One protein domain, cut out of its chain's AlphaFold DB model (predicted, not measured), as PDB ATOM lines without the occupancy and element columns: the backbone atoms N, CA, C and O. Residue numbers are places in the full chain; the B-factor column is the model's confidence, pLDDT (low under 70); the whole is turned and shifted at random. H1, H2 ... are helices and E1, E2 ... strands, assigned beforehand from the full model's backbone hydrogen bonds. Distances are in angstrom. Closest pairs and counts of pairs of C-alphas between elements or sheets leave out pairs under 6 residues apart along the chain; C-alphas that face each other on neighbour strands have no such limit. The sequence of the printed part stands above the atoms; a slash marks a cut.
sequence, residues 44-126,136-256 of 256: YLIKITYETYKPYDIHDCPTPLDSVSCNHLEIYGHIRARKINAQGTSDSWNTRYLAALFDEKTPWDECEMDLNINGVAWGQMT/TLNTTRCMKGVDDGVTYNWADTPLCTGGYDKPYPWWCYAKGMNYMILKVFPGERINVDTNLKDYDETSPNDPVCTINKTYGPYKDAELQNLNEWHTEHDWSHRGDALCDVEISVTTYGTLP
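This is residues 44 to 126 and 136 to 256 of the 256 residues of an uncharacterized protein of Microbispora sp. KK1-11 (UniProt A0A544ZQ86). Two twisted sheets stand face to face as a long sandwich, the five strands E2, E3, E4, E6 and E7 in one and the four strands E5, E1, E9 and E8 in the other. The small helix H1 lies at one end, the loop of residues 57 to 71 at the other, and much of the long loops 99 to 126 and 148 to 178 gathers along the side where E3 and E5 lie. The printed part has 204 residues, in order E1 E2 E3 E4 E5 E6 E7 H1 E8 E9; the first sheet is branched, the second runs E5 - E1 - E9 - E8, and neighbours in both are antiparallel. The class is mostly strand, though under half of the residues are in named elements. The whole is compact, with a radius of gyration of the C-alphas of 18.0 A, yet elongated, spanning 60 by 38 by 26 A.

In the branched sheet, E2 is residues 72 to 84, 36.4 A long, from C-alpha 72 at (5.363, 52.684, -9.522). E6 is residues 189 to 198, 30.1 A, E7 207 to 215, 22.9 A, E3 94 to 98 and E4 144 to 147. In the other sheet, E1 is residues 44 to 56, 35.8 A, from C-alpha 44 at (2.071, 12.091, -7.711). E9, residues 242 to 255, is 39.0 A long and ends at C-alpha 255 (-0.485, 8.346, -4.312). E8 is residues 227 to 234, 22.8 A, E5 179 to 184 and H1 220 to 224.

E3 and E4 lie on one side of E2, E6 on the other side. N 79 and O 96 of the hairpin E2 and E3 are 2.9 A apart, N 73 and O 146 of E2 and E4 2.9 A, N 80 and O 193 of E2 and E6 2.8 A, and N 192 and O 213 of the hairpin E6 and E7 2.8 A. The sheets' facing parts are 9.6 A apart centre to centre, with strands at 24 degrees. Between the sheets, the closest C-alphas of E7 and E9 are those of Cys 209 and Cys 243, 5.6 A. In the second sheet, N 46 and O 182 of E5 and E1 are 2.8 A apart, N 49 and O 248 of E1 and E9 2.9 A, and N 230 and O 247 of the hairpin E8 and E9 2.8 A. H1 is on this sheet, over E1, at a height of 9.3 A; its O i to N i+4 pair is within hydrogen-bond range.

The C-alphas farthest apart, those of Asp 66 and Pro 256, are 62.6 A apart. Residues 127 to 135 are not printed; C-alphas 126 and 136 are 20.5 A apart across the cut. The links E1 to E2 and E4 to E5 are long. The mean pLDDT of the printed part is 73.9; 71 residues are under 70, among them 61 to 69, 97 to 126, 136 to 144 and 160 to 174.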
ATOM      1  N   TYR A  44       1.176  11.213  -8.464       94.31
ATOM      2  CA  TYR A  44       2.071  12.091  -7.711       94.31
ATOM      3  C   TYR A  44       1.333  13.367  -7.309       94.31
ATOM      4  O   TYR A  44       0.504  13.882  -8.059       94.31
ATOM      5  N   LEU A  45       1.608  13.867  -6.108       93.75
ATOM      6  CA  LEU A  45       1.208  15.199  -5.674       93.75
ATOM      7  C   LEU A  45       2.350  16.151  -6.010       93.75
ATOM      8  O   LEU A  45       3.435  16.021  -5.450       93.75
ATOM      9  N   ILE A  46       2.102  17.090  -6.914       92.94
ATOM     10  CA  ILE A  46       3.062  18.108  -7.332       92.94
ATOM     11  C   ILE A  46       2.666  19.440  -6.712       92.94
ATOM     12  O   ILE A  46       1.528  19.878  -6.870       92.94
ATOM     13  N   LYS A  47       3.599  20.079  -6.007       92.31
ATOM     14  CA  LYS A  47       3.464  21.435  -5.486       92.31
ATOM     15  C   LYS A  47       4.093  22.408  -6.484       92.31
ATOM     16  O   LYS A  47       5.293  22.337  -6.740       92.31
ATOM     17  N   ILE A  48       3.274  23.301  -7.031       92.44
ATOM     18  CA  ILE A  48       3.712  24.473  -7.794       92.44
ATOM     19  C   ILE A  48       3.752  25.651  -6.835       92.44
ATOM     20  O   ILE A  48       2.716  25.964  -6.253       92.44
ATOM     21  N   THR A  49       4.902  26.289  -6.674       91.81
ATOM     22  CA  THR A  49       5.066  27.482  -5.836       91.81
ATOM     23  C   THR A  49       5.480  28.647  -6.721       91.81
ATOM     24  O   THR A  49       6.378  28.510  -7.540       91.81
ATOM     25  N   TYR A  50       4.820  29.785  -6.563       89.62
ATOM     26  CA  TYR A  50       5.220  31.057  -7.150       89.62
ATOM     27  C   TYR A  50       6.142  31.724  -6.143       89.62
ATOM     28  O   TYR A  50       5.728  31.970  -5.018       89.62
ATOM     29  N   GLU A  51       7.395  31.944  -6.502       90.50
ATOM     30  CA  GLU A  51       8.454  32.312  -5.562       90.50
ATOM     31  C   GLU A  51       8.590  33.831  -5.523       90.50
ATOM     32  O   GLU A  51       8.266  34.472  -4.521       90.50
ATOM     33  N   THR A  52       8.941  34.434  -6.660       89.88
ATOM     34  CA  THR A  52       9.081  35.887  -6.775       89.88
ATOM     35  C   THR A  52       8.333  36.464  -7.966       89.88
ATOM     36  O   THR A  52       8.079  35.780  -8.957       89.88
ATOM     37  N   TYR A  53       8.033  37.754  -7.881       88.94
ATOM     38  CA  TYR A  53       7.610  38.607  -8.983       88.94
ATOM     39  C   TYR A  53       8.520  39.828  -9.043       88.94
ATOM     40  O   TYR A  53       8.849  40.402  -8.004       88.94
ATOM     41  N   LYS A  54       8.919  40.232 -10.243       90.31
ATOM     42  CA  LYS A  54       9.709  41.442 -10.449       90.31
ATOM     43  C   LYS A  54       9.218  42.176 -11.693       90.31
ATOM     44  O   LYS A  54       9.379  41.630 -12.785       90.31
ATOM     45  N   PRO A  55       8.613  43.365 -11.552       88.44
ATOM     46  CA  PRO A  55       8.307  44.210 -12.689       88.44
ATOM     47  C   PRO A  55       9.570  44.914 -13.193       88.44
ATOM     48  O   PRO A  55      10.510  45.155 -12.430       88.44
ATOM     49  N   TYR A  56       9.573  45.258 -14.473       89.50
ATOM     50  CA  TYR A  56      10.602  46.075 -15.107       89.50
ATOM     51  C   TYR A  56       9.972  47.077 -16.062       89.50
ATOM     52  O   TYR A  56       8.867  46.843 -16.543       89.50
ATOM     53  N   ASP A  57      10.720  48.124 -16.401       87.06
ATOM     54  CA  ASP A  57      10.344  49.116 -17.405       87.06
ATOM     55  C   ASP A  57       8.935  49.668 -17.141       87.06
ATOM     56  O   ASP A  57       8.118  49.773 -18.057       87.06
ATOM     57  N   ILE A  58       8.640  49.983 -15.870       84.81
ATOM     58  CA  ILE A  58       7.349  50.579 -15.520       84.81
ATOM     59  C   ILE A  58       7.240  51.953 -16.197       84.81
ATOM     60  O   ILE A  58       8.148  52.787 -16.101       84.81
ATOM     61  N   HIS A  59       6.152  52.171 -16.932       76.94
ATOM     62  CA  HIS A  59       5.889  53.378 -17.719       76.94
ATOM     63  C   HIS A  59       4.518  54.003 -17.427       76.94
ATOM     64  O   HIS A  59       4.005  54.770 -18.241       76.94
ATOM     65  N   ASP A  60       3.972  53.745 -16.240       70.88
ATOM     66  CA  ASP A  60       2.720  54.340 -15.787       70.88
ATOM     67  C   ASP A  60       2.965  55.765 -15.257       70.88
ATOM     68  O   ASP A  60       3.356  56.000 -14.110       70.88
ATOM     69  N   CYS A  61       2.842  56.745 -16.152       67.69
ATOM     70  CA  CYS A  61       2.927  58.157 -15.804       67.69
ATOM     71  C   CYS A  61       1.516  58.769 -15.793       67.69
ATOM     72  O   CYS A  61       0.949  58.979 -16.876       67.69
ATOM     73  N   PRO A  62       0.980  59.210 -14.638       59.16
ATOM     74  CA  PRO A  62      -0.252  59.982 -14.630       59.16
ATOM     75  C   PRO A  62      -0.036  61.289 -15.402       59.16
ATOM     76  O   PRO A  62       0.865  62.085 -15.117       59.16
ATOM     77  N   THR A  63      -0.857  61.521 -16.426       57.28
ATOM     78  CA  THR A  63      -0.854  62.811 -17.122       57.28
ATOM     79  C   THR A  63      -1.587  63.866 -16.278       57.28
ATOM     80  O   THR A  63      -2.658  63.573 -15.746       57.28
ATOM     81  N   PRO A  64      -1.064  65.107 -16.157       56.62
ATOM     82  CA  PRO A  64       0.127  65.646 -16.808       56.62
ATOM     83  C   PRO A  64       1.368  65.675 -15.889       56.62
ATOM     84  O   PRO A  64       1.380  66.376 -14.891       56.62
ATOM     85  N   LEU A  65       2.425  64.958 -16.297       50.78
ATOM     86  CA  LEU A  65       3.862  65.321 -16.285       50.78
ATOM     87  C   LEU A  65       4.526  65.959 -15.041       50.78
ATOM     88  O   LEU A  65       5.670  66.409 -15.144       50.78
ATOM     89  N   ASP A  66       3.938  65.884 -13.854       52.81
ATOM     90  CA  ASP A  66       4.578  66.350 -12.613       52.81
ATOM     91  C   ASP A  66       5.456  65.241 -11.972       52.81
ATOM     92  O   ASP A  66       5.382  64.918 -10.795       52.81
ATOM     93  N   SER A  67       6.286  64.630 -12.823       53.41
ATOM     94  CA  SER A  67       7.656  64.111 -12.634       53.41
ATOM     95  C   SER A  67       8.222  63.783 -11.234       53.41
ATOM     96  O   SER A  67       9.265  64.331 -10.871       53.41
ATOM     97  N   VAL A  68       7.690  62.793 -10.499       51.28
ATOM     98  CA  VAL A  68       8.508  62.170  -9.423       51.28
ATOM     99  C   VAL A  68       8.538  60.637  -9.388       51.28
ATOM    100  O   VAL A  68       9.534  60.105  -8.908       51.28
ATOM    101  N   SER A  69       7.601  59.888  -9.976       56.94
ATOM    102  CA  SER A  69       7.774  58.421 -10.028       56.94
ATOM    103  C   SER A  69       6.870  57.735 -11.051       56.94
ATOM    104  O   SER A  69       5.786  57.292 -10.697       56.94
ATOM    105  N   CYS A  70       7.325  57.601 -12.303       72.94
ATOM    106  CA  CYS A  70       6.712  56.665 -13.267       72.94
ATOM    107  C   CYS A  70       7.204  55.222 -13.071       72.94
ATOM    108  O   CYS A  70       7.063  54.381 -13.945       72.94
ATOM    109  N   ASN A  71       7.876  54.955 -11.954       79.56
ATOM    110  CA  ASN A  71       8.453  53.667 -11.608       79.56
ATOM    111  C   ASN A  71       7.597  52.932 -10.569       79.56
ATOM    112  O   ASN A  71       8.137  52.104  -9.846       79.56
ATOM    113  N   HIS A  72       6.311  53.276 -10.457       80.69
ATOM    114  CA  HIS A  72       5.363  52.684  -9.522       80.69
ATOM    115  C   HIS A  72       4.071  52.327 -10.251       80.69
ATOM    116  O   HIS A  72       3.633  53.094 -11.101       80.69
ATOM    117  N   LEU A  73       3.468  51.193  -9.899       76.56
ATOM    118  CA  LEU A  73       2.219  50.706 -10.473       76.56
ATOM    119  C   LEU A  73       1.368  50.041  -9.398       76.56
ATOM    120  O   LEU A  73       1.874  49.243  -8.604       76.56
ATOM    121  N   GLU A  74       0.065  50.295  -9.397       77.94
ATOM    122  CA  GLU A  74      -0.873  49.456  -8.655       77.94
ATOM    123  C   GLU A  74      -1.282  48.282  -9.545       77.94
ATOM    124  O   GLU A  74      -1.792  48.483 -10.639       77.94
ATOM    125  N   ILE A  75      -1.060  47.043  -9.101       76.69
ATOM    126  CA  ILE A  75      -1.410  45.851  -9.883       76.69
ATOM    127  C   ILE A  75      -2.445  44.986  -9.185       76.69
ATOM    128  O   ILE A  75      -2.431  44.830  -7.964       76.69
ATOM    129  N   TYR A  76      -3.300  44.336  -9.961       79.88
ATOM    130  CA  TYR A  76      -4.211  43.299  -9.484       79.88
ATOM    131  C   TYR A  76      -4.201  42.104 -10.438       79.88
ATOM    132  O   TYR A  76      -3.723  42.190 -11.566       79.88
ATOM    133  N   GLY A  77      -4.713  40.951 -10.007       80.19
ATOM    134  CA  GLY A  77      -4.714  39.779 -10.877       80.19
ATOM    135  C   GLY A  77      -4.727  38.447 -10.156       80.19
ATOM    136  O   GLY A  77      -5.255  38.322  -9.047       80.19
ATOM    137  N   HIS A  78      -4.175  37.431 -10.819       83.94
ATOM    138  CA  HIS A  78      -4.148  36.069 -10.307       83.94
ATOM    139  C   HIS A  78      -2.937  35.252 -10.738       83.94
ATOM    140  O   HIS A  78      -2.308  35.502 -11.763       83.94
ATOM    141  N   ILE A  79      -2.711  34.200  -9.957       86.06
ATOM    142  CA  ILE A  79      -1.890  33.044 -10.296       86.06
ATOM    143  C   ILE A  79      -2.793  31.809 -10.318       86.06
ATOM    144  O   ILE A  79      -3.700  31.670  -9.489       86.06
ATOM    145  N   ARG A  80      -2.583  30.893 -11.259       89.31
ATOM    146  CA  ARG A  80      -3.351  29.646 -11.334       89.31
ATOM    147  C   ARG A  80      -2.578  28.515 -11.986       89.31
ATOM    148  O   ARG A  80      -1.751  28.726 -12.862       89.31
ATOM    149  N   ALA A  81      -2.928  27.290 -11.619       88.56
ATOM    150  CA  ALA A  81      -2.360  26.093 -12.214       88.56
ATOM    151  C   ALA A  81      -3.431  25.029 -12.456       88.56
ATOM    152  O   ALA A  81      -4.450  24.958 -11.762       88.56
ATOM    153  N   ARG A  82      -3.193  24.179 -13.452       90.62
ATOM    154  CA  ARG A  82      -4.016  23.003 -13.752       90.62
ATOM    155  C   ARG A  82      -3.174  21.905 -14.378       90.62
ATOM    156  O   ARG A  82      -2.112  22.163 -14.939       90.62
ATOM    157  N   LYS A  83      -3.682  20.677 -14.352       92.50
ATOM    158  CA  LYS A  83      -3.096  19.580 -15.125       92.50
ATOM    159  C   LYS A  83      -3.747  19.465 -16.501       92.50
ATOM    160  O   LYS A  83      -4.917  19.813 -16.680       92.50
ATOM    161  N   ILE A  84      -2.987  18.941 -17.453       92.69
ATOM    162  CA  ILE A  84      -3.445  18.552 -18.784       92.69
ATOM    163  C   ILE A  84      -3.093  17.077 -18.960       92.69
ATOM    164  O   ILE A  84      -1.917  16.711 -18.929       92.69
ATOM    165  N   ASN A  85      -4.100  16.230 -19.150       90.88
ATOM    166  CA  ASN A  85      -3.893  14.800 -19.312       90.88
ATOM    167  C   ASN A  85      -3.169  14.466 -20.636       90.88
ATOM    168  O   ASN A  85      -2.989  15.318 -21.515       90.88
ATOM    169  N   ALA A  86      -2.773  13.203 -20.798       87.00
ATOM    170  CA  ALA A  86      -2.067  12.730 -21.990       87.00
ATOM    171  C   ALA A  86      -2.868  12.918 -23.298       87.00
ATOM    172  O   ALA A  86      -2.286  13.030 -24.373       87.00
ATOM    173  N   GLN A  87      -4.201  12.992 -23.215       89.50
ATOM    174  CA  GLN A  87      -5.103  13.233 -24.346       89.50
ATOM    175  C   GLN A  87      -5.303  14.730 -24.646       89.50
ATOM    176  O   GLN A  87      -6.018  15.079 -25.582       89.50
ATOM    177  N   GLY A  88      -4.683  15.626 -23.870       86.25
ATOM    178  CA  GLY A  88      -4.804  17.074 -24.036       86.25
ATOM    179  C   GLY A  88      -6.035  17.699 -23.375       86.25
ATOM    180  O   GLY A  88      -6.252  18.896 -23.529       86.25
ATOM    181  N   THR A  89      -6.833  16.933 -22.629       90.56
ATOM    182  CA  THR A  89      -7.934  17.470 -21.815       90.56
ATOM    183  C   THR A  89      -7.384  18.061 -20.521       90.56
ATOM    184  O   THR A  89      -6.503  17.477 -19.892       90.56
ATOM    185  N   SER A  90      -7.900  19.214 -20.109       86.69
ATOM    186  CA  SER A  90      -7.477  19.899 -18.888       86.69
ATOM    187  C   SER A  90      -8.513  19.790 -17.775       86.69
ATOM    188  O   SER A  90      -9.709  19.902 -18.051       86.69
ATOM    189  N   ASP A  91      -8.051  19.697 -16.531       80.31
ATOM    190  CA  ASP A  91      -8.908  19.895 -15.359       80.31
ATOM    191  C   ASP A  91      -9.287  21.385 -15.195       80.31
ATOM    192  O   ASP A  91      -8.809  22.268 -15.922       80.31
ATOM    193  N   SER A  92     -10.149  21.671 -14.215       78.56
ATOM    194  CA  SER A  92     -10.434  23.031 -13.747       78.56
ATOM    195  C   SER A  92      -9.172  23.730 -13.227       78.56
ATOM    196  O   SER A  92      -8.208  23.086 -12.818       78.56
ATOM    197  N   TRP A  93      -9.179  25.063 -13.225       75.19
ATOM    198  CA  TRP A  93      -8.092  25.864 -12.661       75.19
ATOM    199  C   TRP A  93      -8.138  25.886 -11.130       75.19
ATOM    200  O   TRP A  93      -9.193  26.123 -10.538       75.19
ATOM    201  N   ASN A  94      -6.983  25.689 -10.496       74.19
ATOM    202  CA  ASN A  94      -6.753  26.085  -9.112       74.19
ATOM    203  C   ASN A  94      -6.203  27.512  -9.136       74.19
ATOM    204  O   ASN A  94      -5.131  27.719  -9.694       74.19
ATOM    205  N   THR A  95      -6.938  28.480  -8.590       71.31
ATOM    206  CA  THR A  95      -6.628  29.912  -8.731       71.31
ATOM    207  C   THR A  95      -6.419  30.570  -7.370       71.31
ATOM    208  O   THR A  95      -7.086  30.216  -6.392       71.31
ATOM    209  N   ARG A  96      -5.511  31.547  -7.308       70.81
ATOM    210  CA  ARG A  96      -5.340  32.490  -6.194       70.81
ATOM    211  C   ARG A  96      -5.302  33.908  -6.750       70.81
ATOM    212  O   ARG A  96      -4.684  34.140  -7.787       70.81
ATOM    213  N   TYR A  97      -5.952  34.836  -6.059       68.06
ATOM    214  CA  TYR A  97      -6.031  36.242  -6.458       68.06
ATOM    215  C   TYR A  97      -5.167  37.100  -5.542       68.06
ATOM    216  O   TYR A  97      -5.080  36.816  -4.347       68.06
ATOM    217  N   LEU A  98      -4.565  38.152  -6.095       58.88
ATOM    218  CA  LEU A  98      -3.957  39.219  -5.298       58.88
ATOM    219  C   LEU A  98      -5.013  39.838  -4.370       58.88
ATOM    220  O   LEU A  98      -6.147  40.043  -4.798       58.88
ATOM    221  N   ALA A  99      -4.671  40.105  -3.108       53.09
ATOM    222  CA  ALA A  99      -5.504  40.892  -2.192       53.09
ATOM    223  C   ALA A  99      -5.004  42.343  -2.132       53.09
ATOM    224  O   ALA A  99      -3.811  42.584  -2.322       53.09
ATOM    225  N   ALA A 100      -5.893  43.317  -1.877       48.72
ATOM    226  CA  ALA A 100      -5.465  44.707  -1.772       48.72
ATOM    227  C   ALA A 100      -4.824  44.959  -0.433       48.72
ATOM    228  O   ALA A 100      -5.277  44.457   0.596       48.72
ATOM    229  N   LEU A 101      -3.877  45.885  -0.461       42.50
ATOM    230  CA  LEU A 101      -3.620  46.743   0.678       42.50
ATOM    231  C   LEU A 101      -4.739  47.792   0.761       42.50
ATOM    232  O   LEU A 101      -4.948  48.556  -0.177       42.50
ATOM    233  N   PHE A 102      -5.479  47.815   1.869       43.28
ATOM    234  CA  PHE A 102      -6.400  48.911   2.162       43.28
ATOM    235  C   PHE A 102      -5.754  50.011   2.986       43.28
ATOM    236  O   PHE A 102      -4.867  49.749   3.796       43.28
ATOM    237  N   ASP A 103      -6.313  51.211   2.794       40.53
ATOM    238  CA  ASP A 103      -6.222  52.409   3.631       40.53
ATOM    239  C   ASP A 103      -6.021  52.079   5.124       40.53
ATOM    240  O   ASP A 103      -6.750  51.266   5.704       40.53
ATOM    241  N   GLU A 104      -5.051  52.768   5.737       45.38
ATOM    242  CA  GLU A 104      -4.465  52.610   7.083       45.38
ATOM    243  C   GLU A 104      -5.470  52.633   8.257       45.38
ATOM    244  O   GLU A 104      -5.086  52.551   9.424       45.38
ATOM    245  N   LYS A 105      -6.769  52.766   7.982       46.75
ATOM    246  CA  LYS A 105      -7.831  52.988   8.971       46.75
ATOM    247  C   LYS A 105      -8.635  51.748   9.347       46.75
ATOM    248  O   LYS A 105      -9.441  51.837  10.271       46.75
ATOM    249  N   THR A 106      -8.438  50.613   8.673       48.31
ATOM    250  CA  THR A 106      -9.107  49.349   9.035       48.31
ATOM    251  C   THR A 106      -8.067  48.382   9.607       48.31
ATOM    252  O   THR A 106      -7.158  48.000   8.872       48.31
ATOM    253  N   PRO A 107      -8.137  48.004  10.897       47.97
ATOM    254  CA  PRO A 107      -7.172  47.083  11.494       47.97
ATOM    255  C   PRO A 107      -7.181  45.723  10.780       47.97
ATOM    256  O   PRO A 107      -8.217  45.070  10.680       47.97
ATOM    257  N   TRP A 108      -6.011  45.305  10.291       47.38
ATOM    258  CA  TRP A 108      -5.757  44.036   9.594       47.38
ATOM    259  C   TRP A 108      -6.081  42.790  10.435       47.38
ATOM    260  O   TRP A 108      -6.398  41.727   9.898       47.38
ATOM    261  N   ASP A 109      -6.050  42.946  11.757       53.12
ATOM    262  CA  ASP A 109      -6.132  41.861  12.735       53.12
ATOM    263  C   ASP A 109      -7.476  41.110  12.716       53.12
ATOM    264  O   ASP A 109      -7.590  40.026  13.284       53.12
ATOM    265  N   GLU A 110      -8.506  41.653  12.058       51.81
ATOM    266  CA  GLU A 110      -9.847  41.060  12.064       51.81
ATOM    267  C   GLU A 110     -10.091  40.005  10.961       51.81
ATOM    268  O   GLU A 110     -11.111  39.316  11.020       51.81
ATOM    269  N   CYS A 111      -9.198  39.825   9.970       55.78
ATOM    270  CA  CYS A 111      -9.400  38.805   8.916       55.78
ATOM    271  C   CYS A 111      -8.126  38.168   8.323       55.78
ATOM    272  O   CYS A 111      -8.213  37.517   7.278       55.78
ATOM    273  N   GLU A 112      -6.948  38.318   8.944       54.62
ATOM    274  CA  GLU A 112      -5.811  37.449   8.601       54.62
ATOM    275  C   GLU A 112      -6.154  36.020   9.032       54.62
ATOM    276  O   GLU A 112      -6.326  35.730  10.216       54.62
ATOM    277  N   MET A 113      -6.320  35.121   8.062       51.78
ATOM    278  CA  MET A 113      -6.581  33.722   8.372       51.78
ATOM    279  C   MET A 113      -5.271  32.945   8.390       51.78
ATOM    280  O   MET A 113      -4.600  32.827   7.364       51.78
ATOM    281  N   ASP A 114      -4.976  32.311   9.526       46.91
ATOM    282  CA  ASP A 114      -4.001  31.222   9.612       46.91
ATOM    283  C   ASP A 114      -4.526  30.014   8.821       46.91
ATOM    284  O   ASP A 114      -5.133  29.077   9.353       46.91
ATOM    285  N   LEU A 115      -4.334  30.030   7.502       49.66
ATOM    286  CA  LEU A 115      -4.709  28.915   6.646       49.66
ATOM    287  C   LEU A 115      -3.652  27.818   6.706       49.66
ATOM    288  O   LEU A 115      -2.902  27.575   5.767       49.66
ATOM    289  N   ASN A 116      -3.683  27.059   7.797       38.59
ATOM    290  CA  ASN A 116      -3.022  25.762   7.906       38.59
ATOM    291  C   ASN A 116      -3.809  24.672   7.138       38.59
ATOM    292  O   ASN A 116      -4.161  23.622   7.682       38.59
ATOM    293  N   ILE A 117      -4.205  24.954   5.889       42.16
ATOM    294  CA  ILE A 117      -5.193  24.149   5.161       42.16
ATOM    295  C   ILE A 117      -4.526  23.315   4.061       42.16
ATOM    296  O   ILE A 117      -4.297  23.760   2.941       42.16
ATOM    297  N   ASN A 118      -4.357  22.025   4.367       34.56
ATOM    298  CA  ASN A 118      -4.133  20.906   3.434       34.56
ATOM    299  C   ASN A 118      -5.316  20.652   2.458       34.56
ATOM    300  O   ASN A 118      -5.467  19.563   1.909       34.56
ATOM    301  N   GLY A 119      -6.201  21.631   2.269       31.42
ATOM    302  CA  GLY A 119      -7.421  21.545   1.472       31.42
ATOM    303  C   GLY A 119      -7.280  22.341   0.181       31.42
ATOM    304  O   GLY A 119      -7.253  23.568   0.189       31.42
ATOM    305  N   VAL A 120      -7.202  21.633  -0.942       30.14
ATOM    306  CA  VAL A 120      -7.168  22.216  -2.285       30.14
ATOM    307  C   VAL A 120      -8.496  22.941  -2.556       30.14
ATOM    308  O   VAL A 120      -9.516  22.300  -2.796       30.14
ATOM    309  N   ALA A 121      -8.498  24.274  -2.485       26.47
ATOM    310  CA  ALA A 121      -9.632  25.106  -2.890       26.47
ATOM    311  C   ALA A 121      -9.575  25.378  -4.403       26.47
ATOM    312  O   ALA A 121      -8.585  25.924  -4.893       26.47
ATOM    313  N   TRP A 122     -10.629  24.984  -5.121       25.45
ATOM    314  CA  TRP A 122     -10.833  25.210  -6.557       25.45
ATOM    315  C   TRP A 122     -11.840  26.349  -6.751       25.45
ATOM    316  O   TRP A 122     -12.844  26.391  -6.046       25.45
ATOM    317  N   GLY A 123     -11.599  27.254  -7.703       23.66
ATOM    318  CA  GLY A 123     -12.509  28.366  -7.982       23.66
ATOM    319  C   GLY A 123     -12.071  29.221  -9.173       23.66
ATOM    320  O   GLY A 123     -10.878  29.391  -9.428       23.66
ATOM    321  N   GLN A 124     -13.057  29.733  -9.911       24.44
ATOM    322  CA  GLN A 124     -12.925  30.529 -11.132       24.44
ATOM    323  C   GLN A 124     -13.502  31.931 -10.864       24.44
ATOM    324  O   GLN A 124     -14.648  32.027 -10.433       24.44
ATOM    325  N   MET A 125     -12.754  33.011 -11.118       27.00
ATOM    326  CA  MET A 125     -13.346  34.345 -11.296       27.00
ATOM    327  C   MET A 125     -13.734  34.548 -12.751       27.00
ATOM    328  O   MET A 125     -12.961  34.273 -13.670       27.00
ATOM    329  N   THR A 126     -14.932  35.081 -12.935       29.95
ATOM    330  CA  THR A 126     -15.378  35.659 -14.195       29.95
ATOM    331  C   THR A 126     -14.736  37.039 -14.323       29.95
ATOM    332  O   THR A 126     -14.893  37.866 -13.425       29.95
ATOM    333  N   THR A 136     -18.310  53.828  -5.651       39.03
ATOM    334  CA  THR A 136     -19.181  53.362  -4.567       39.03
ATOM    335  C   THR A 136     -19.242  51.835  -4.446       39.03
ATOM    336  O   THR A 136     -19.663  51.329  -3.403       39.03
ATOM    337  N   LEU A 137     -18.783  51.079  -5.453       41.56
ATOM    338  CA  LEU A 137     -18.692  49.623  -5.377       41.56
ATOM    339  C   LEU A 137     -17.276  49.188  -5.004       41.56
ATOM    340  O   LEU A 137     -16.339  49.327  -5.782       41.56
ATOM    341  N   ASN A 138     -17.191  48.603  -3.808       45.34
ATOM    342  CA  ASN A 138     -16.135  47.817  -3.155       45.34
ATOM    343  C   ASN A 138     -15.380  46.784  -4.025       45.34
ATOM    344  O   ASN A 138     -15.179  45.643  -3.627       45.34
ATOM    345  N   THR A 139     -14.947  47.150  -5.218       42.31
ATOM    346  CA  THR A 139     -14.275  46.263  -6.176       42.31
ATOM    347  C   THR A 139     -12.795  46.614  -6.348       42.31
ATOM    348  O   THR A 139     -12.029  45.785  -6.819       42.31
ATOM    349  N   THR A 140     -12.355  47.758  -5.811       45.44
ATOM    350  CA  THR A 140     -10.970  48.272  -5.707       45.44
ATOM    351  C   THR A 140     -10.074  47.531  -4.701       45.44
ATOM    352  O   THR A 140      -9.119  48.071  -4.160       45.44
ATOM    353  N   ARG A 141     -10.422  46.293  -4.352       53.19
ATOM    354  CA  ARG A 141     -10.053  45.690  -3.063       53.19
ATOM    355  C   ARG A 141      -9.021  44.558  -3.178       53.19
ATOM    356  O   ARG A 141      -8.808  43.830  -2.212       53.19
ATOM    357  N   CYS A 142      -8.347  44.466  -4.333       57.50
ATOM    358  CA  CYS A 142      -7.363  43.430  -4.682       57.50
ATOM    359  C   CYS A 142      -6.042  43.935  -5.330       57.50
ATOM    360  O   CYS A 142      -5.538  43.286  -6.240       57.50
ATOM    361  N   MET A 143      -5.498  45.087  -4.913       64.12
ATOM    362  CA  MET A 143      -4.382  45.793  -5.566       64.12
ATOM    363  C   MET A 143      -3.100  45.849  -4.718       64.12
ATOM    364  O   MET A 143      -3.132  46.094  -3.508       64.12
ATOM    365  N   LYS A 144      -1.949  45.671  -5.359       69.94
ATOM    366  CA  LYS A 144      -0.621  45.760  -4.754       69.94
ATOM    367  C   LYS A 144       0.188  46.829  -5.483       69.94
ATOM    368  O   LYS A 144       0.414  46.692  -6.676       69.94
ATOM    369  N   GLY A 145       0.660  47.840  -4.757       75.12
ATOM    370  CA  GLY A 145       1.677  48.759  -5.271       75.12
ATOM    371  C   GLY A 145       3.009  48.032  -5.477       75.12
ATOM    372  O   GLY A 145       3.461  47.307  -4.576       75.12
ATOM    373  N   VAL A 146       3.608  48.207  -6.652       79.75
ATOM    374  CA  VAL A 146       4.896  47.631  -7.053       79.75
ATOM    375  C   VAL A 146       5.773  48.685  -7.717       79.75
ATOM    376  O   VAL A 146       5.273  49.595  -8.365       79.75
ATOM    377  N   ASP A 147       7.080  48.541  -7.554       84.06
ATOM    378  CA  ASP A 147       8.097  49.476  -8.009       84.06
ATOM    379  C   ASP A 147       9.014  48.811  -9.038       84.06
ATOM    380  O   ASP A 147       9.362  47.631  -8.918       84.06
ATOM    381  N   ASP A 148       9.443  49.592 -10.025       86.81
ATOM    382  CA  ASP A 148      10.297  49.147 -11.123       86.81
ATOM    383  C   ASP A 148      11.601  48.514 -10.617       86.81
ATOM    384  O   ASP A 148      12.335  49.087  -9.804       86.81
ATOM    385  N   GLY A 149      11.902  47.310 -11.100       86.00
ATOM    386  CA  GLY A 149      13.119  46.578 -10.775       86.00
ATOM    387  C   GLY A 149      13.181  46.013  -9.353       86.00
ATOM    388  O   GLY A 149      14.202  45.409  -9.001       86.00
ATOM    389  N   VAL A 150      12.131  46.152  -8.536       87.62
ATOM    390  CA  VAL A 150      12.076  45.584  -7.181       87.62
ATOM    391  C   VAL A 150      11.562  44.144  -7.220       87.62
ATOM    392  O   VAL A 150      10.538  43.841  -7.825       87.62
ATOM    393  N   THR A 151      12.265  43.230  -6.549       88.06
ATOM    394  CA  THR A 151      11.806  41.843  -6.386       88.06
ATOM    395  C   THR A 151      10.852  41.729  -5.203       88.06
ATOM    396  O   THR A 151      11.213  42.049  -4.071       88.06
ATOM    397  N   TYR A 152       9.669  41.180  -5.451       84.25
ATOM    398  CA  TYR A 152       8.661  40.867  -4.448       84.25
ATOM    399  C   TYR A 152       8.585  39.358  -4.231       84.25
ATOM    400  O   TYR A 152       8.518  38.592  -5.191       84.25
ATOM    401  N   ASN A 153       8.560  38.926  -2.971       86.19
ATOM    402  CA  ASN A 153       8.301  37.535  -2.616       86.19
ATOM    403  C   ASN A 153       6.789  37.299  -2.530       86.19
ATOM    404  O   ASN A 153       6.092  37.960  -1.758       86.19
ATOM    405  N   TRP A 154       6.280  36.329  -3.286       82.94
ATOM    406  CA  TRP A 154       4.857  35.990  -3.274       82.94
ATOM    407  C   TRP A 154       4.374  35.447  -1.931       82.94
ATOM    408  O   TRP A 154       3.193  35.585  -1.618       82.94
ATOM    409  N   ALA A 155       5.254  34.843  -1.129       80.62
ATOM    410  CA  ALA A 155       4.899  34.373   0.207       80.62
ATOM    411  C   ALA A 155       4.495  35.527   1.141       80.62
ATOM    412  O   ALA A 155       3.661  35.330   2.024       80.62
ATOM    413  N   ASP A 156       5.041  36.724   0.914       76.62
ATOM    414  CA  ASP A 156       4.749  37.924   1.704       76.62
ATOM    415  C   ASP A 156       3.552  38.709   1.153       76.62
ATOM    416  O   ASP A 156       3.005  39.583   1.832       76.62
ATOM    417  N   THR A 157       3.128  38.389  -0.071       72.06
ATOM    418  CA  THR A 157       1.999  39.028  -0.738       72.06
ATOM    419  C   THR A 157       0.683  38.484  -0.180       72.06
ATOM    420  O   THR A 157       0.432  37.280  -0.257       72.06
ATOM    421  N   PRO A 158      -0.197  39.349   0.353       67.62
ATOM    422  CA  PRO A 158      -1.549  38.960   0.722       67.62
ATOM    423  C   PRO A 158      -2.296  38.384  -0.485       67.62
ATOM    424  O   PRO A 158      -2.452  39.055  -1.508       67.62
ATOM    425  N   LEU A 159      -2.769  37.142  -0.372       70.81
ATOM    426  CA  LEU A 159      -3.597  36.506  -1.392       70.81
ATOM    427  C   LEU A 159      -4.999  36.261  -0.843       70.81
ATOM    428  O   LEU A 159      -5.175  35.774   0.278       70.81
ATOM    429  N   CYS A 160      -6.006  36.587  -1.647       67.12
ATOM    430  CA  CYS A 160      -7.401  36.343  -1.314       67.12
ATOM    431  C   CYS A 160      -7.663  34.836  -1.251       67.12
ATOM    432  O   CYS A 160      -7.335  34.077  -2.168       67.12
ATOM    433  N   THR A 161      -8.304  34.411  -0.167       56.22
ATOM    434  CA  THR A 161      -8.555  32.996   0.146       56.22
ATOM    435  C   THR A 161      -9.908  32.504  -0.370       56.22
ATOM    436  O   THR A 161     -10.250  31.329  -0.223       56.22
ATOM    437  N   GLY A 162     -10.721  33.415  -0.911       50.25
ATOM    438  CA  GLY A 162     -12.109  33.173  -1.285       50.25
ATOM    439  C   GLY A 162     -12.264  32.385  -2.586       50.25
ATOM    440  O   GLY A 162     -11.773  32.790  -3.636       50.25
ATOM    441  N   GLY A 163     -13.012  31.281  -2.509       45.06
ATOM    442  CA  GLY A 163     -13.722  30.698  -3.648       45.06
ATOM    443  C   GLY A 163     -15.089  31.371  -3.832       45.06
ATOM    444  O   GLY A 163     -15.656  31.896  -2.876       45.06
ATOM    445  N   TYR A 164     -15.617  31.347  -5.057       39.50
ATOM    446  CA  TYR A 164     -16.884  31.971  -5.484       39.50
ATOM    447  C   TYR A 164     -18.120  31.556  -4.656       39.50
ATOM    448  O   TYR A 164     -19.124  32.261  -4.610       39.50
ATOM    449  N   ASP A 165     -18.054  30.401  -4.004       38.16
ATOM    450  CA  ASP A 165     -19.177  29.649  -3.454       38.16
ATOM    451  C   ASP A 165     -19.166  29.529  -1.922       38.16
ATOM    452  O   ASP A 165     -20.061  28.898  -1.352       38.16
ATOM    453  N   LYS A 166     -18.200  30.148  -1.226       39.38
ATOM    454  CA  LYS A 166     -18.177  30.157   0.245       39.38
ATOM    455  C   LYS A 166     -18.423  31.549   0.823       39.38
ATOM    456  O   LYS A 166     -17.768  32.499   0.405       39.38
ATOM    457  N   PRO A 167     -19.274  31.667   1.861       36.81
ATOM    458  CA  PRO A 167     -19.461  32.891   2.627       36.81
ATOM    459  C   PRO A 167     -18.309  33.053   3.630       36.81
ATOM    460  O   PRO A 167     -18.537  33.294   4.812       36.81
ATOM    461  N   TYR A 168     -17.063  32.865   3.186       45.34
ATOM    462  CA  TYR A 168     -15.991  33.570   3.867       45.34
ATOM    463  C   TYR A 168     -16.135  35.015   3.444       45.34
ATOM    464  O   TYR A 168     -16.400  35.276   2.265       45.34
ATOM    465  N   PRO A 169     -16.033  35.951   4.386       45.75
ATOM    466  CA  PRO A 169     -16.109  37.327   3.992       45.75
ATOM    467  C   PRO A 169     -15.052  37.598   2.922       45.75
ATOM    468  O   PRO A 169     -13.895  37.200   3.060       45.75
ATOM    469  N   TRP A 170     -15.456  38.281   1.855       52.38
ATOM    470  CA  TRP A 170     -14.616  38.643   0.708       52.38
ATOM    471  C   TRP A 170     -13.468  39.614   1.069       52.38
ATOM    472  O   TRP A 170     -12.911  40.267   0.196       52.38
ATOM    473  N   TRP A 171     -13.147  39.726   2.360       52.25
ATOM    474  CA  TRP A 171     -12.163  40.602   2.979       52.25
ATOM    475  C   TRP A 171     -11.085  39.841   3.784       52.25
ATOM    476  O   TRP A 171     -10.259  40.480   4.424       52.25
ATOM    477  N   CYS A 172     -11.066  38.501   3.752       58.53
ATOM    478  CA  CYS A 172     -10.001  37.696   4.366       58.53
ATOM    479  C   CYS A 172      -8.880  37.361   3.364       58.53
ATOM    480  O   CYS A 172      -9.137  36.970   2.220       58.53
ATOM    481  N   TYR A 173      -7.633  37.461   3.823       63.88
ATOM    482  CA  TYR A 173      -6.429  37.097   3.075       63.88
ATOM    483  C   TYR A 173      -5.571  36.137   3.902       63.88
ATOM    484  O   TYR A 173      -5.749  35.990   5.113       63.88
ATOM    485  N   ALA A 174      -4.618  35.495   3.234       65.75
ATOM    486  CA  ALA A 174      -3.548  34.771   3.898       65.75
ATOM    487  C   ALA A 174      -2.224  35.005   3.171       65.75
ATOM    488  O   ALA A 174      -2.174  35.113   1.941       65.75
ATOM    489  N   LYS A 175      -1.148  35.070   3.953       70.56
ATOM    490  CA  LYS A 175       0.233  35.012   3.466       70.56
ATOM    491  C   LYS A 175       0.675  33.554   3.334       70.56
ATOM    492  O   LYS A 175       0.026  32.647   3.853       70.56
ATOM    493  N   GLY A 176       1.754  33.305   2.597       72.88
ATOM    494  CA  GLY A 176       2.305  31.956   2.400       72.88
ATOM    495  C   GLY A 176       1.419  31.003   1.581       72.88
ATOM    496  O   GLY A 176       1.679  29.801   1.532       72.88
ATOM    497  N   MET A 177       0.376  31.517   0.921       76.00
ATOM    498  CA  MET A 177      -0.524  30.757   0.041       76.00
ATOM    499  C   MET A 177      -0.134  30.831  -1.439       76.00
ATOM    500  O   MET A 177      -0.956  30.613  -2.332       76.00
ATOM    501  N   ASN A 178       1.137  31.102  -1.706       83.75
ATOM    502  CA  ASN A 178       1.737  31.224  -3.029       83.75
ATOM    503  C   ASN A 178       1.973  29.873  -3.725       83.75
ATOM    504  O   ASN A 178       2.801  29.778  -4.624       83.75
ATOM    505  N   TYR A 179       1.267  28.810  -3.328       87.38
ATOM    506  CA  TYR A 179       1.431  27.484  -3.911       87.38
ATOM    507  C   TYR A 179       0.112  26.758  -4.178       87.38
ATOM    508  O   TYR A 179      -0.931  27.021  -3.576       87.38
ATOM    509  N   MET A 180       0.178  25.782  -5.081       87.19
ATOM    510  CA  MET A 180      -0.928  24.924  -5.491       87.19
ATOM    511  C   MET A 180      -0.455  23.477  -5.531       87.19
ATOM    512  O   MET A 180       0.626  23.187  -6.035       87.19
ATOM    513  N   ILE A 181      -1.271  22.557  -5.017       88.00
ATOM    514  CA  ILE A 181      -0.992  21.119  -5.079       88.00
ATOM    515  C   ILE A 181      -1.888  20.501  -6.150       88.00
ATOM    516  O   ILE A 181      -3.113  20.610  -6.075       88.00
ATOM    517  N   LEU A 182      -1.278  19.842  -7.134       89.06
ATOM    518  CA  LEU A 182      -1.954  19.123  -8.209       89.06
ATOM    519  C   LEU A 182      -1.673  17.623  -8.112       89.06
ATOM    520  O   LEU A 182      -0.578  17.205  -7.750       89.06
ATOM    521  N   LYS A 183      -2.655  16.805  -8.492       92.88
ATOM    522  CA  LYS A 183      -2.466  15.365  -8.699       92.88
ATOM    523  C   LYS A 183      -2.095  15.113 -10.159       92.88
ATOM    524  O   LYS A 183      -2.924  15.386 -11.023       92.88
ATOM    525  N   VAL A 184      -0.904  14.575 -10.408       92.50
ATOM    526  CA  VAL A 184      -0.321  14.371 -11.745       92.50
ATOM    527  C   VAL A 184       0.090  12.908 -11.926       92.50
ATOM    528  O   VAL A 184       0.621  12.286 -11.007       92.50
ATOM    529  N   PHE A 185      -0.154  12.353 -13.108       94.31
ATOM    530  CA  PHE A 185       0.260  11.009 -13.514       94.31
ATOM    531  C   PHE A 185       1.339  11.050 -14.608       94.31
ATOM    532  O   PHE A 185       1.454  12.043 -15.332       94.31
ATOM    533  N   PRO A 186       2.117   9.964 -14.785       95.19
ATOM    534  CA  PRO A 186       3.051   9.849 -15.899       95.19
ATOM    535  C   PRO A 186       2.374  10.093 -17.259       95.19
ATOM    536  O   PRO A 186       1.328   9.519 -17.560       95.19
ATOM    537  N   GLY A 187       2.993  10.927 -18.094       93.88
ATOM    538  CA  GLY A 187       2.491  11.352 -19.402       93.88
ATOM    539  C   GLY A 187       1.618  12.610 -19.376       93.88
ATOM    540  O   GLY A 187       1.290  13.136 -20.440       93.88
ATOM    541  N   GLU A 188       1.254  13.118 -18.196       94.50
ATOM    542  CA  GLU A 188       0.513  14.372 -18.053       94.50
ATOM    543  C   GLU A 188       1.445  15.595 -18.045       94.50
ATOM    544  O   GLU A 188       2.651  15.502 -17.803       94.50
ATOM    545  N   ARG A 189       0.862  16.761 -18.331       96.25
ATOM    546  CA  ARG A 189       1.507  18.080 -18.330       96.25
ATOM    547  C   ARG A 189       0.900  18.968 -17.253       96.25
ATOM    548  O   ARG A 189      -0.249  18.778 -16.857       96.25
ATOM    549  N   ILE A 190       1.643  19.983 -16.837       95.00
ATOM    550  CA  ILE A 190       1.180  21.010 -15.898       95.00
ATOM    551  C   ILE A 190       1.126  22.325 -16.655       95.00
ATOM    552  O   ILE A 190       2.092  22.671 -17.318       95.00
ATOM    553  N   ASN A 191       0.017  23.049 -16.573       94.88
ATOM    554  CA  ASN A 191      -0.076  24.405 -17.095       94.88
ATOM    555  C   ASN A 191      -0.175  25.385 -15.925       94.88
ATOM    556  O   ASN A 191      -1.018  25.205 -15.042       94.88
ATOM    557  N   VAL A 192       0.707  26.377 -15.933       93.12
ATOM    558  CA  VAL A 192       0.754  27.487 -14.988       93.12
ATOM    559  C   VAL A 192       0.432  28.773 -15.728       93.12
ATOM    560  O   VAL A 192       0.816  28.961 -16.886       93.12
ATOM    561  N   ASP A 193      -0.279  29.657 -15.051       91.88
ATOM    562  CA  ASP A 193      -0.694  30.933 -15.594       91.88
ATOM    563  C   ASP A 193      -0.602  32.018 -14.520       91.88
ATOM    564  O   ASP A 193      -0.899  31.787 -13.343       91.88
ATOM    565  N   THR A 194      -0.127  33.180 -14.945       90.19
ATOM    566  CA  THR A 194      -0.068  34.418 -14.173       90.19
ATOM    567  C   THR A 194      -0.682  35.488 -15.049       90.19
ATOM    568  O   THR A 194      -0.295  35.619 -16.207       90.19
ATOM    569  N   ASN A 195      -1.627  36.248 -14.516       88.56
ATOM    570  CA  ASN A 195      -2.219  37.369 -15.226       88.56
ATOM    571  C   ASN A 195      -2.382  38.523 -14.247       88.56
ATOM    572  O   ASN A 195      -3.299  38.507 -13.418       88.56
ATOM    573  N   LEU A 196      -1.450  39.467 -14.328       86.19
ATOM    574  CA  LEU A 196      -1.444  40.710 -13.572       86.19
ATOM    575  C   LEU A 196      -1.748  41.852 -14.532       86.19
ATOM    576  O   LEU A 196      -1.227  41.891 -15.649       86.19
ATOM    577  N   LYS A 197      -2.595  42.758 -14.072       82.88
ATOM    578  CA  LYS A 197      -3.048  43.939 -14.787       82.88
ATOM    579  C   LYS A 197      -2.784  45.159 -13.930       82.88
ATOM    580  O   LYS A 197      -2.757  45.038 -12.701       82.88
ATOM    581  N   ASP A 198      -2.585  46.290 -14.571       79.75
ATOM    582  CA  ASP A 198      -2.456  47.557 -13.886       79.75
ATOM    583  C   ASP A 198      -3.822  48.043 -13.394       79.75
ATOM    584  O   ASP A 198      -4.895  47.583 -13.808       79.75
ATOM    585  N   TYR A 199      -3.767  48.967 -12.456       74.69
ATOM    586  CA  TYR A 199      -4.885  49.760 -12.021       74.69
ATOM    587  C   TYR A 199      -4.463  51.221 -12.077       74.69
ATOM    588  O   TYR A 199      -3.850  51.734 -11.145       74.69
ATOM    589  N   ASP A 200      -4.833  51.892 -13.157       71.31
ATOM    590  CA  ASP A 200      -4.711  53.334 -13.282       71.31
ATOM    591  C   ASP A 200      -6.078  53.960 -13.653       71.31
ATOM    592  O   ASP A 200      -7.067  53.280 -13.963       71.31
ATOM    593  N   GLU A 201      -6.191  55.287 -13.551       62.03
ATOM    594  CA  GLU A 201      -7.418  55.990 -13.962       62.03
ATOM    595  C   GLU A 201      -7.488  56.193 -15.492       62.03
ATOM    596  O   GLU A 201      -8.569  56.487 -16.020       62.03
ATOM    597  N   THR A 202      -6.364  56.064 -16.207       66.12
ATOM    598  CA  THR A 202      -6.207  56.483 -17.608       66.12
ATOM    599  C   THR A 202      -6.321  55.355 -18.630       66.12
ATOM    600  O   THR A 202      -6.924  55.579 -19.686       66.12
ATOM    601  N   SER A 203      -5.819  54.163 -18.325       71.62
ATOM    602  CA  SER A 203      -5.862  52.962 -19.161       71.62
ATOM    603  C   SER A 203      -6.123  51.696 -18.325       71.62
ATOM    604  O   SER A 203      -5.351  50.744 -18.337       71.62
ATOM    605  N   PRO A 204      -7.262  51.623 -17.614       69.00
ATOM    606  CA  PRO A 204      -7.452  50.572 -16.631       69.00
ATOM    607  C   PRO A 204      -7.455  49.183 -17.278       69.00
ATOM    608  O   PRO A 204      -8.201  48.937 -18.240       69.00
ATOM    609  N   ASN A 205      -6.823  48.231 -16.587       72.25
ATOM    610  CA  ASN A 205      -6.813  46.794 -16.880       72.25
ATOM    611  C   ASN A 205      -5.860  46.373 -18.010       72.25
ATOM    612  O   ASN A 205      -6.076  45.310 -18.619       72.25
ATOM    613  N   ASP A 206      -4.830  47.163 -18.277       80.75
ATOM    614  CA  ASP A 206      -3.770  46.819 -19.200       80.75
ATOM    615  C   ASP A 206      -2.910  45.670 -18.639       80.75
ATOM    616  O   ASP A 206      -2.581  45.624 -17.449       80.75
ATOM    617  N   PRO A 207      -2.587  44.645 -19.451       83.56
ATOM    618  CA  PRO A 207      -1.760  43.536 -18.995       83.56
ATOM    619  C   PRO A 207      -0.341  43.998 -18.647       83.56
ATOM    620  O   PRO A 207       0.382  44.502 -19.503       83.56
ATOM    621  N   VAL A 208       0.068  43.727 -17.411       85.25
ATOM    622  CA  VAL A 208       1.407  44.020 -16.864       85.25
ATOM    623  C   VAL A 208       2.280  42.775 -16.896       85.25
ATOM    624  O   VAL A 208       3.488  42.839 -17.101       85.25
ATOM    625  N   CYS A 209       1.674  41.615 -16.640       89.44
ATOM    626  CA  CYS A 209       2.391  40.351 -16.589       89.44
ATOM    627  C   CYS A 209       1.468  39.205 -16.985       89.44
ATOM    628  O   CYS A 209       0.598  38.814 -16.202       89.44
ATOM    629  N   THR A 210       1.653  38.655 -18.186       91.38
ATOM    630  CA  THR A 210       0.868  37.525 -18.689       91.38
ATOM    631  C   THR A 210       1.765  36.335 -19.001       91.38
ATOM    632  O   THR A 210       2.368  36.222 -20.065       91.38
ATOM    633  N   ILE A 211       1.796  35.373 -18.087       92.12
ATOM    634  CA  ILE A 211       2.527  34.118 -18.255       92.12
ATOM    635  C   ILE A 211       1.511  33.010 -18.481       92.12
ATOM    636  O   ILE A 211       0.554  32.874 -17.731       92.12
ATOM    637  N   ASN A 212       1.727  32.192 -19.510       94.19
ATOM    638  CA  ASN A 212       1.001  30.943 -19.714       94.19
ATOM    639  C   ASN A 212       1.988  29.888 -20.205       94.19
ATOM    640  O   ASN A 212       2.449  29.928 -21.350       94.19
ATOM    641  N   LYS A 213       2.372  28.983 -19.309       95.50
ATOM    642  CA  LYS A 213       3.462  28.037 -19.542       95.50
ATOM    643  C   LYS A 213       3.009  26.634 -19.230       95.50
ATOM    644  O   LYS A 213       2.189  26.397 -18.353       95.50
ATOM    645  N   THR A 214       3.495  25.693 -20.029       95.94
ATOM    646  CA  THR A 214       3.168  24.279 -19.878       95.94
ATOM    647  C   THR A 214       4.454  23.493 -19.697       95.94
ATOM    648  O   THR A 214       5.304  23.510 -20.582       95.94
ATOM    649  N   TYR A 215       4.558  22.784 -18.578       95.19
ATOM    650  CA  TYR A 215       5.672  21.907 -18.244       95.19
ATOM    651  C   TYR A 215       5.317  20.431 -18.470       95.19
ATOM    652  O   TYR A 215       4.141  20.038 -18.442       95.19
ATOM    653  N   GLY A 216       6.341  19.609 -18.701       94.50
ATOM    654  CA  GLY A 216       6.204  18.202 -19.078       94.50
ATOM    655  C   GLY A 216       5.992  17.983 -20.592       94.50
ATOM    656  O   GLY A 216       6.285  18.866 -21.400       94.50
ATOM    657  N   PRO A 217       5.459  16.820 -21.018       95.12
ATOM    658  CA  PRO A 217       4.918  15.750 -20.183       95.12
ATOM    659  C   PRO A 217       6.004  15.056 -19.365       95.12
ATOM    660  O   PRO A 217       7.101  14.834 -19.870       95.12
ATOM    661  N   TYR A 218       5.680  14.680 -18.132       94.38
ATOM    662  CA  TYR A 218       6.637  14.035 -17.234       94.38
ATOM    663  C   TYR A 218       6.514  12.512 -17.263       94.38
ATOM    664  O   TYR A 218       5.416  11.957 -17.253       94.38
ATOM    665  N   LYS A 219       7.641  11.810 -17.260       95.06
ATOM    666  CA  LYS A 219       7.721  10.357 -17.062       95.06
ATOM    667  C   LYS A 219       7.657  10.020 -15.574       95.06
ATOM    668  O   LYS A 219       7.960  10.845 -14.722       95.06
ATOM    669  N   ASP A 220       7.351   8.762 -15.260       94.50
ATOM    670  CA  ASP A 220       7.287   8.278 -13.872       94.50
ATOM    671  C   ASP A 220       8.584   8.546 -13.087       94.50
ATOM    672  O   ASP A 220       8.545   9.097 -11.994       94.50
ATOM    673  N   ALA A 221       9.744   8.254 -13.684       93.69
ATOM    674  CA  ALA A 221      11.043   8.491 -13.051       93.69
ATOM    675  C   ALA A 221      11.351   9.984 -12.815       93.69
ATOM    676  O   ALA A 221      12.045  10.316 -11.854       93.69
ATOM    677  N   GLU A 222      10.837  10.871 -13.673       95.44
ATOM    678  CA  GLU A 222      10.974  12.326 -13.519       95.44
ATOM    679  C   GLU A 222      10.084  12.806 -12.365       95.44
ATOM    680  O   GLU A 222      10.560  13.516 -11.484       95.44
ATOM    681  N   LEU A 223       8.837  12.323 -12.286       94.00
ATOM    682  CA  LEU A 223       7.909  12.651 -11.195       94.00
ATOM    683  C   LEU A 223       8.385  12.157  -9.820       94.00
ATOM    684  O   LEU A 223       8.069  12.780  -8.813       94.00
ATOM    685  N   GLN A 224       9.165  11.079  -9.731       93.50
ATOM    686  CA  GLN A 224       9.705  10.615  -8.443       93.50
ATOM    687  C   GLN A 224      10.683  11.608  -7.803       93.50
ATOM    688  O   GLN A 224      10.804  11.632  -6.581       93.50
ATOM    689  N   ASN A 225      11.371  12.416  -8.615       92.88
ATOM    690  CA  ASN A 225      12.432  13.318  -8.167       92.88
ATOM    691  C   ASN A 225      12.247  14.740  -8.715       92.88
ATOM    692  O   ASN A 225      13.231  15.464  -8.874       92.88
ATOM    693  N   LEU A 226      11.011  15.129  -9.044       94.50
ATOM    694  CA  LEU A 226      10.747  16.427  -9.651       94.50
ATOM    695  C   LEU A 226      11.083  17.531  -8.649       94.50
ATOM    696  O   LEU A 226      10.511  17.600  -7.559       94.50
ATOM    697  N   ASN A 227      12.030  18.376  -9.030       95.88
ATOM    698  CA  ASN A 227      12.431  19.566  -8.302       95.88
ATOM    699  C   ASN A 227      13.030  20.539  -9.317       95.88
ATOM    700  O   ASN A 227      14.239  20.557  -9.545       95.88
ATOM    701  N   GLU A 228      12.153  21.259 -10.004       94.31
ATOM    702  CA  GLU A 228      12.524  22.182 -11.069       94.31
ATOM    703  C   GLU A 228      12.277  23.622 -10.634       94.31
ATOM    704  O   GLU A 228      11.312  23.917  -9.925       94.31
ATOM    705  N   TRP A 229      13.147  24.511 -11.105       94.81
ATOM    706  CA  TRP A 229      13.032  25.952 -10.948       94.81
ATOM    707  C   TRP A 229      12.946  26.589 -12.326       94.81
ATOM    708  O   TRP A 229      13.774  26.297 -13.193       94.81
ATOM    709  N   HIS A 230      11.965  27.461 -12.515       93.31
ATOM    710  CA  HIS A 230      11.688  28.125 -13.780       93.31
ATOM    711  C   HIS A 230      11.594  29.630 -13.546       93.31
ATOM    712  O   HIS A 230      10.874  30.071 -12.654       93.31
ATOM    713  N   THR A 231      12.292  30.417 -14.360       94.12
ATOM    714  CA  THR A 231      12.076  31.866 -14.441       94.12
ATOM    715  C   THR A 231      11.334  32.137 -15.737       94.12
ATOM    716  O   THR A 231      11.839  31.869 -16.830       94.12
ATOM    717  N   GLU A 232      10.106  32.615 -15.613       93.56
ATOM    718  CA  GLU A 232       9.250  32.924 -16.741       93.56
ATOM    719  C   GLU A 232       9.212  34.429 -16.956       93.56
ATOM    720  O   GLU A 232       8.872  35.198 -16.060       93.56
ATOM    721  N   HIS A 233       9.565  34.819 -18.172       89.75
ATOM    722  CA  HIS A 233       9.648  36.205 -18.599       89.75
ATOM    723  C   HIS A 233       8.465  36.517 -19.516       89.75
ATOM    724  O   HIS A 233       8.216  35.757 -20.464       89.75
ATOM    725  N   ASP A 234       7.776  37.631 -19.275       87.19
ATOM    726  CA  ASP A 234       6.825  38.200 -20.228       87.19
ATOM    727  C   ASP A 234       7.354  39.527 -20.781       87.19
ATOM    728  O   ASP A 234       7.631  40.467 -20.040       87.19
ATOM    729  N   TRP A 235       7.481  39.569 -22.110       76.56
ATOM    730  CA  TRP A 235       7.878  40.744 -22.891       76.56
ATOM    731  C   TRP A 235       6.674  41.425 -23.552       76.56
ATOM    732  O   TRP A 235       6.840  42.216 -24.485       76.56
ATOM    733  N   SER A 236       5.444  41.048 -23.186       57.53
ATOM    734  CA  SER A 236       4.248  41.599 -23.806       57.53
ATOM    735  C   SER A 236       4.036  43.055 -23.366       57.53
ATOM    736  O   SER A 236       3.304  43.355 -22.440       57.53
ATOM    737  N   HIS A 237       4.686  43.980 -24.076       56.88
ATOM    738  CA  HIS A 237       4.546  45.435 -23.940       56.88
ATOM    739  C   HIS A 237       3.142  45.926 -24.358       56.88
ATOM    740  O   HIS A 237       2.993  46.630 -25.359       56.88
ATOM    741  N   ARG A 238       2.083  45.499 -23.662       60.53
ATOM    742  CA  ARG A 238       0.687  45.883 -23.944       60.53
ATOM    743  C   ARG A 238       0.095  46.869 -22.935       60.53
ATOM    744  O   ARG A 238      -1.123  46.976 -22.885       60.53
ATOM    745  N   GLY A 239       0.935  47.568 -22.190       59.62
ATOM    746  CA  GLY A 239       0.506  48.576 -21.231       59.62
ATOM    747  C   GLY A 239       1.727  49.240 -20.656       59.62
ATOM    748  O   GLY A 239       2.340  50.057 -21.330       59.62
ATOM    749  N   ASP A 240       2.167  48.787 -19.485       70.31
ATOM    750  CA  ASP A 240       2.958  49.677 -18.635       70.31
ATOM    751  C   ASP A 240       4.135  49.015 -17.937       70.31
ATOM    752  O   ASP A 240       4.820  49.701 -17.195       70.31
ATOM    753  N   ALA A 241       4.400  47.720 -18.146       82.06
ATOM    754  CA  ALA A 241       5.594  47.064 -17.612       82.06
ATOM    755  C   ALA A 241       5.961  45.768 -18.356       82.06
ATOM    756  O   ALA A 241       5.197  45.226 -19.157       82.06
ATOM    757  N   LEU A 242       7.141  45.257 -18.027       88.50
ATOM    758  CA  LEU A 242       7.595  43.885 -18.225       88.50
ATOM    759  C   LEU A 242       7.613  43.139 -16.889       88.50
ATOM    760  O   LEU A 242       7.586  43.760 -15.825       88.50
ATOM    761  N   CYS A 243       7.722  41.808 -16.914       91.69
ATOM    762  CA  CYS A 243       7.864  41.045 -15.676       91.69
ATOM    763  C   CYS A 243       8.703  39.771 -15.781       91.69
ATOM    764  O   CYS A 243       8.691  39.070 -16.798       91.69
ATOM    765  N   ASP A 244       9.299  39.419 -14.640       94.06
ATOM    766  CA  ASP A 244       9.780  38.075 -14.333       94.06
ATOM    767  C   ASP A 244       8.926  37.462 -13.222       94.06
ATOM    768  O   ASP A 244       8.626  38.111 -12.212       94.06
ATOM    769  N   VAL A 245       8.586  36.183 -13.370       92.31
ATOM    770  CA  VAL A 245       8.014  35.365 -12.295       92.31
ATOM    771  C   VAL A 245       8.840  34.103 -12.133       92.31
ATOM    772  O   VAL A 245       9.049  33.352 -13.084       92.31
ATOM    773  N   GLU A 246       9.285  33.849 -10.907       95.56
ATOM    774  CA  GLU A 246       9.982  32.613 -10.557       95.56
ATOM    775  C   GLU A 246       8.979  31.586 -10.027       95.56
ATOM    776  O   GLU A 246       8.136  31.901  -9.185       95.56
ATOM    777  N   ILE A 247       9.043  30.361 -10.547       94.69
ATOM    778  CA  ILE A 247       8.112  29.270 -10.253       94.69
ATOM    779  C   ILE A 247       8.918  28.008  -9.947       94.69
ATOM    780  O   ILE A 247       9.734  27.571 -10.759       94.69
ATOM    781  N   SER A 248       8.647  27.375  -8.808       95.94
ATOM    782  CA  SER A 248       9.172  26.048  -8.485       95.94
ATOM    783  C   SER A 248       8.107  24.970  -8.682       95.94
ATOM    784  O   SER A 248       6.928  25.154  -8.363       95.94
ATOM    785  N   VAL A 249       8.512  23.822  -9.227       94.88
ATOM    786  CA  VAL A 249       7.649  22.653  -9.442       94.88
ATOM    787  C   VAL A 249       8.306  21.459  -8.763       94.88
ATOM    788  O   VAL A 249       9.362  20.989  -9.186       94.88
ATOM    789  N   THR A 250       7.691  20.972  -7.686       96.06
ATOM    790  CA  THR A 250       8.298  19.970  -6.801       96.06
ATOM    791  C   THR A 250       7.354  18.814  -6.509       96.06
ATOM    792  O   THR A 250       6.149  19.004  -6.331       96.06
ATOM    793  N   THR A 251       7.883  17.598  -6.417       95.00
ATOM    794  CA  THR A 251       7.109  16.464  -5.906       95.00
ATOM    795  C   THR A 251       6.947  16.587  -4.398       95.00
ATOM    796  O   THR A 251       7.915  16.603  -3.644       95.00
ATOM    797  N   TYR A 252       5.692  16.653  -3.962       87.25
ATOM    798  CA  TYR A 252       5.287  16.787  -2.566       87.25
ATOM    799  C   TYR A 252       4.889  15.447  -1.935       87.25
ATOM    800  O   TYR A 252       4.987  15.265  -0.724       87.25
ATOM    801  N   GLY A 253       4.440  14.484  -2.743       89.88
ATOM    802  CA  GLY A 253       4.072  13.159  -2.255       89.88
ATOM    803  C   GLY A 253       3.665  12.199  -3.365       89.88
ATOM    804  O   GLY A 253       3.533  12.579  -4.526       89.88
ATOM    805  N   THR A 254       3.437  10.943  -2.998       90.56
ATOM    806  CA  THR A 254       2.988   9.882  -3.912       90.56
ATOM    807  C   THR A 254       1.616   9.367  -3.508       90.56
ATOM    808  O   THR A 254       1.305   9.283  -2.320       90.56
ATOM    809  N   LEU A 255       0.817   8.970  -4.491       87.75
ATOM    810  CA  LEU A 255      -0.485   8.346  -4.312       87.75
ATOM    811  C   LEU A 255      -0.430   6.888  -4.791       87.75
ATOM    812  O   LEU A 255       0.279   6.605  -5.762       87.75
ATOM    813  N   PRO A 256      -1.154   5.979  -4.114       81.19
ATOM    814  CA  PRO A 256      -1.274   4.592  -4.548       81.19
ATOM    815  C   PRO A 256      -1.974   4.466  -5.907       81.19
ATOM    816  O   PRO A 256      -2.776   5.364  -6.266       81.19
TER     817      PRO A 256